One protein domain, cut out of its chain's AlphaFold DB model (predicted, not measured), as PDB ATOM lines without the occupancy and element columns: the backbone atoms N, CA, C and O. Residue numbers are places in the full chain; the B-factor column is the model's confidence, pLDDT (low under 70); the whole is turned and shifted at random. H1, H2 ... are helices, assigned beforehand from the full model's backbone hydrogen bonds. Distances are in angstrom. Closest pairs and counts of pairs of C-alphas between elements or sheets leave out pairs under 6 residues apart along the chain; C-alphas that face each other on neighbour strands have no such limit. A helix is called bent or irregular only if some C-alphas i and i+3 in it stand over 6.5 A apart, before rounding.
ATOM      1  N   ALA A  25      -8.249 -48.143 -12.828       88.62
ATOM      2  CA  ALA A  25      -7.880 -48.548 -11.476       88.62
ATOM      3  C   ALA A  25      -7.703 -50.069 -11.364       88.62
ATOM      4  O   ALA A  25      -6.787 -50.528 -10.683       88.62
ATOM      5  N   ALA A  26      -8.547 -50.849 -12.045       87.38
ATOM      6  CA  ALA A  26      -8.419 -52.298 -12.105       87.38
ATOM      7  C   ALA A  26      -7.127 -52.709 -12.819       87.38
ATOM      8  O   ALA A  26      -6.346 -53.463 -12.250       87.38
ATOM      9  N   VAL A  27      -6.843 -52.169 -14.010       86.56
ATOM     10  CA  VAL A  27      -5.630 -52.501 -14.786       86.56
ATOM     11  C   VAL A  27      -4.358 -52.275 -13.971       86.56
ATOM     12  O   VAL A  27      -3.503 -53.157 -13.909       86.56
ATOM     13  N   HIS A  28      -4.279 -51.153 -13.259       83.88
ATOM     14  CA  HIS A  28      -3.123 -50.817 -12.430       83.88
ATOM     15  C   HIS A  28      -2.941 -51.769 -11.227       83.88
ATOM     16  O   HIS A  28      -1.853 -51.878 -10.658       83.88
ATOM     17  N   ARG A  29      -4.000 -52.476 -10.810       87.50
ATOM     18  CA  ARG A  29      -3.957 -53.474  -9.726       87.50
ATOM     19  C   ARG A  29      -3.527 -54.860 -10.201       87.50
ATOM     20  O   ARG A  29      -3.125 -55.659  -9.362       87.50
ATOM     21  N   LEU A  30      -3.593 -55.150 -11.502       85.56
ATOM     22  CA  LEU A  30      -3.261 -56.472 -12.043       85.56
ATOM     23  C   LEU A  30      -1.747 -56.734 -12.149       85.56
ATOM     24  O   LEU A  30      -1.363 -57.871 -12.410       85.56
ATOM     25  N   GLY A  31      -0.887 -55.728 -11.938       81.81
ATOM     26  CA  GLY A  31       0.571 -55.909 -11.973       81.81
ATOM     27  C   GLY A  31       1.083 -56.408 -13.330       81.81
ATOM     28  O   GLY A  31       1.979 -57.247 -13.391       81.81
ATOM     29  N   LEU A  32       0.461 -55.945 -14.416       85.88
ATOM     30  CA  LEU A  32       0.778 -56.369 -15.776       85.88
ATOM     31  C   LEU A  32       2.131 -55.808 -16.243       85.88
ATOM     32  O   LEU A  32       2.566 -54.755 -15.777       85.88
ATOM     33  N   PRO A  33       2.801 -56.470 -17.205       88.69
ATOM     34  CA  PRO A  33       3.962 -55.884 -17.863       88.69
ATOM     35  C   PRO A  33       3.563 -54.593 -18.595       88.69
ATOM     36  O   PRO A  33       2.490 -54.522 -19.197       88.69
ATOM     37  N   ALA A  34       4.454 -53.595 -18.598       87.56
ATOM     38  CA  ALA A  34       4.176 -52.237 -19.086       87.56
ATOM     39  C   ALA A  34       3.559 -52.187 -20.501       87.56
ATOM     40  O   ALA A  34       2.667 -51.384 -20.777       87.56
ATOM     41  N   THR A  35       3.979 -53.081 -21.401       88.88
ATOM     42  CA  THR A  35       3.445 -53.174 -22.770       88.88
ATOM     43  C   THR A  35       1.979 -53.619 -22.805       88.88
ATOM     44  O   THR A  35       1.193 -53.119 -23.614       88.88
ATOM     45  N   ALA A  36       1.592 -54.539 -21.916       86.62
ATOM     46  CA  ALA A  36       0.215 -55.014 -21.795       86.62
ATOM     47  C   ALA A  36      -0.666 -53.953 -21.128       86.62
ATOM     48  O   ALA A  36      -1.768 -53.691 -21.603       86.62
ATOM     49  N   GLU A  37      -0.157 -53.286 -20.090       88.88
ATOM     50  CA  GLU A  37      -0.847 -52.163 -19.454       88.88
ATOM     51  C   GLU A  37      -1.139 -51.038 -20.456       88.88
ATOM     52  O   GLU A  37      -2.287 -50.612 -20.583       88.88
ATOM     53  N   THR A  38      -0.139 -50.629 -21.241       90.38
ATOM     54  CA  THR A  38      -0.290 -49.576 -22.261       90.38
ATOM     55  C   THR A  38      -1.328 -49.963 -23.319       90.38
ATOM     56  O   THR A  38      -2.185 -49.158 -23.684       90.38
ATOM     57  N   SER A  39      -1.296 -51.216 -23.786       93.00
ATOM     58  CA  SER A  39      -2.261 -51.729 -24.769       93.00
ATOM     59  C   SER A  39      -3.696 -51.705 -24.233       93.00
ATOM     60  O   SER A  39      -4.617 -51.292 -24.938       93.00
ATOM     61  N   ILE A  40      -3.897 -52.112 -22.975       89.75
ATOM     62  CA  ILE A  40      -5.225 -52.130 -22.353       89.75
ATOM     63  C   ILE A  40      -5.719 -50.709 -22.072       89.75
ATOM     64  O   ILE A  40      -6.886 -50.420 -22.325       89.75
ATOM     65  N   GLN A  41      -4.857 -49.803 -21.604       89.31
ATOM     66  CA  GLN A  41      -5.222 -48.395 -21.439       89.31
ATOM     67  C   GLN A  41      -5.665 -47.781 -22.774       89.31
ATOM     68  O   GLN A  41      -6.717 -47.148 -22.835       89.31
ATOM     69  N   GLY A  42      -4.928 -48.043 -23.860       90.31
ATOM     70  CA  GLY A  42      -5.317 -47.620 -25.207       90.31
ATOM     71  C   GLY A  42      -6.682 -48.170 -25.629       90.31
ATOM     72  O   GLY A  42      -7.518 -47.425 -26.143       90.31
ATOM     73  N   LEU A  43      -6.950 -49.448 -25.343       91.12
ATOM     74  CA  LEU A  43      -8.249 -50.070 -25.599       91.12
ATOM     75  C   LEU A  43      -9.377 -49.402 -24.796       91.12
ATOM     76  O   LEU A  43     -10.425 -49.103 -25.363       91.12
ATOM     77  N   ILE A  44      -9.170 -49.137 -23.502       89.88
ATOM     78  CA  ILE A  44     -10.160 -48.474 -22.640       89.88
ATOM     79  C   ILE A  44     -10.504 -47.092 -23.195       89.88
ATOM     80  O   ILE A  44     -11.681 -46.750 -23.294       89.88
ATOM     81  N   VAL A  45      -9.495 -46.319 -23.606       91.19
ATOM     82  CA  VAL A  45      -9.697 -44.999 -24.213       91.19
ATOM     83  C   VAL A  45     -10.481 -45.120 -25.521       91.19
ATOM     84  O   VAL A  45     -11.478 -44.421 -25.698       91.19
ATOM     85  N   ALA A  46     -10.099 -46.037 -26.415       91.62
ATOM     86  CA  ALA A  46     -10.795 -46.248 -27.685       91.62
ATOM     87  C   ALA A  46     -12.275 -46.624 -27.483       91.62
ATOM     88  O   ALA A  46     -13.161 -46.052 -28.120       91.62
ATOM     89  N   VAL A  47     -12.550 -47.539 -26.551       89.00
ATOM     90  CA  VAL A  47     -13.913 -47.946 -26.187       89.00
ATOM     91  C   VAL A  47     -14.684 -46.767 -25.591       89.00
ATOM     92  O   VAL A  47     -15.813 -46.512 -25.999       89.00
ATOM     93  N   PHE A  48     -14.077 -46.006 -24.679       90.50
ATOM     94  CA  PHE A  48     -14.711 -44.850 -24.047       90.50
ATOM     95  C   PHE A  48     -15.139 -43.790 -25.071       90.50
ATOM     96  O   PHE A  48     -16.300 -43.379 -25.078       90.50
ATOM     97  N   PHE A  49     -14.248 -43.407 -25.991       90.81
ATOM     98  CA  PHE A  49     -14.586 -42.483 -27.078       90.81
ATOM     99  C   PHE A  49     -15.655 -43.054 -28.017       90.81
ATOM    100  O   PHE A  49     -16.559 -42.325 -28.425       90.81
ATOM    101  N   GLY A  50     -15.608 -44.357 -28.311       90.75
ATOM    102  CA  GLY A  50     -16.645 -45.035 -29.089       90.75
ATOM    103  C   GLY A  50     -18.025 -44.959 -28.427       90.75
ATOM    104  O   GLY A  50     -19.013 -44.637 -29.089       90.75
ATOM    105  N   LEU A  51     -18.103 -45.182 -27.112       89.88
ATOM    106  CA  LEU A  51     -19.361 -45.092 -26.370       89.88
ATOM    107  C   LEU A  51     -19.863 -43.648 -26.253       89.88
ATOM    108  O   LEU A  51     -21.072 -43.436 -26.313       89.88
ATOM    109  N   ILE A  52     -18.971 -42.656 -26.146       90.00
ATOM    110  CA  ILE A  52     -19.356 -41.238 -26.234       90.00
ATOM    111  C   ILE A  52     -19.943 -40.932 -27.612       90.00
ATOM    112  O   ILE A  52     -21.008 -40.327 -27.692       90.00
ATOM    113  N   GLY A  53     -19.299 -41.378 -28.694       88.50
ATOM    114  CA  GLY A  53     -19.809 -41.197 -30.055       88.50
ATOM    115  C   GLY A  53     -21.183 -41.842 -30.255       88.50
ATOM    116  O   GLY A  53     -22.090 -41.226 -30.816       88.50
ATOM    117  N   LEU A  54     -21.373 -43.052 -29.724       88.94
ATOM    118  CA  LEU A  54     -22.662 -43.740 -29.750       88.94
ATOM    119  C   LEU A  54     -23.724 -43.007 -28.919       88.94
ATOM    120  O   LEU A  54     -24.865 -42.868 -29.361       88.94
ATOM    121  N   TRP A  55     -23.356 -42.496 -27.739       89.75
ATOM    122  CA  TRP A  55     -24.242 -41.679 -26.912       89.75
ATOM    123  C   TRP A  55     -24.648 -40.398 -27.640       89.75
ATOM    124  O   TRP A  55     -25.835 -40.078 -27.668       89.75
ATOM    125  N   LEU A  56     -23.703 -39.701 -28.277       87.62
ATOM    126  CA  LEU A  56     -23.983 -38.509 -29.074       87.62
ATOM    127  C   LEU A  56     -24.976 -38.836 -30.187       87.62
ATOM    128  O   LEU A  56     -26.024 -38.206 -30.244       87.62
ATOM    129  N   SER A  57     -24.719 -39.881 -30.979       86.44
ATOM    130  CA  SER A  57     -25.614 -40.321 -32.059       86.44
ATOM    131  C   SER A  57     -27.034 -40.631 -31.564       86.44
ATOM    132  O   SER A  57     -28.013 -40.212 -32.181       86.44
ATOM    133  N   ALA A  58     -27.159 -41.296 -30.410       83.88
ATOM    134  CA  ALA A  58     -28.450 -41.623 -29.807       83.88
ATOM    135  C   ALA A  58     -29.185 -40.406 -29.210       83.88
ATOM    136  O   ALA A  58     -30.406 -40.448 -29.055       83.88
ATOM    137  N   ASN A  59     -28.470 -39.331 -28.862       84.56
ATOM    138  CA  ASN A  59     -29.033 -38.134 -28.229       84.56
ATOM    139  C   ASN A  59     -29.058 -36.910 -29.163       84.56
ATOM    140  O   ASN A  59     -29.580 -35.877 -28.752       84.56
ATOM    141  N   THR A  60     -28.588 -37.006 -30.414       82.00
ATOM    142  CA  THR A  60     -28.539 -35.894 -31.385       82.00
ATOM    143  C   THR A  60     -29.869 -35.144 -31.474       82.00
ATOM    144  O   THR A  60     -29.905 -33.927 -31.341       82.00
ATOM    145  N   GLY A  61     -30.993 -35.856 -31.605       76.06
ATOM    146  CA  GLY A  61     -32.314 -35.221 -31.697       76.06
ATOM    147  C   GLY A  61     -32.786 -34.525 -30.412       76.06
ATOM    148  O   GLY A  61     -33.594 -33.603 -30.481       76.06
ATOM    149  N   ALA A  62     -32.292 -34.952 -29.247       77.75
ATOM    150  CA  ALA A  62     -32.556 -34.302 -27.965       77.75
ATOM    151  C   ALA A  62     -31.662 -33.068 -27.766       77.75
ATOM    152  O   ALA A  62     -32.114 -32.072 -27.212       77.75
ATOM    153  N   LEU A  63     -30.416 -33.130 -28.245       77.75
ATOM    154  CA  LEU A  63     -29.459 -32.025 -28.201       77.75
ATOM    155  C   LEU A  63     -29.885 -30.878 -29.128       77.75
ATOM    156  O   LEU A  63     -29.948 -29.746 -28.668       77.75
ATOM    157  N   LEU A  64     -30.287 -31.170 -30.373       78.88
ATOM    158  CA  LEU A  64     -30.772 -30.141 -31.307       78.88
ATOM    159  C   LEU A  64     -32.004 -29.400 -30.761       78.88
ATOM    160  O   LEU A  64     -32.079 -28.181 -30.827       78.88
ATOM    161  N   ARG A  65     -32.953 -30.124 -30.153       71.19
ATOM    162  CA  ARG A  65     -34.140 -29.504 -29.538       71.19
ATOM    163  C   ARG A  65     -33.843 -28.722 -28.260       71.19
ATOM    164  O   ARG A  65     -34.637 -27.860 -27.902       71.19
ATOM    165  N   ALA A  66     -32.763 -29.049 -27.550       68.44
ATOM    166  CA  ALA A  66     -32.346 -28.309 -26.365       68.44
ATOM    167  C   ALA A  66     -31.720 -26.952 -26.731       68.44
ATOM    168  O   ALA A  66     -31.916 -26.000 -25.982       68.44
TER     169      ALA A  66
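This is residues 25 to 66 of the 130 residues of an uncharacterized protein of Chloroflexi bacterium (UniProt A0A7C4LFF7). One long helix, H2, makes a rod that kinks near its far end, and the short helix H1 folds back over its first turns, so that the two make a small hook at one end. The 42 printed residues hold two named helices, H1 then H2, and no named strand; the class is all helix. The whole is extended, with a radius of gyration of the C-alphas of 15.6 A and spans of 47 by 15 by 10 A.

H1, residues 25 to 29, touches H2, residues 34 to 66, which meets it with residues 37 to 41 alone. Their closest C-alphas, those of Val 27 and Glu 37, are 6.7 A apart. Residues 45 to 66 of H2 stand free. In H1 the O i to N i+4 pair is within hydrogen-bond range; in H2 26 of 29 are.

H1 begins at C-alpha 25 (-7.880, -48.548, -11.476) and is 6.5 A long. H2 runs 44.3 A from C-alpha 34 (4.176, -52.237, -19.086) to C-alpha 66 (-32.346, -28.309, -26.365). It is irregular, with C-alphas 58 and 61 7.7 A apart, and has a kink of 61 degrees near residue 60.

The C-alphas farthest apart, those of Pro 33 and Arg 65, are 47.8 A apart. The printed part has no cut, and the link from H1 to H2 is tight. Mean pLDDT of the printed part is 86.4; residue 66 is under 70.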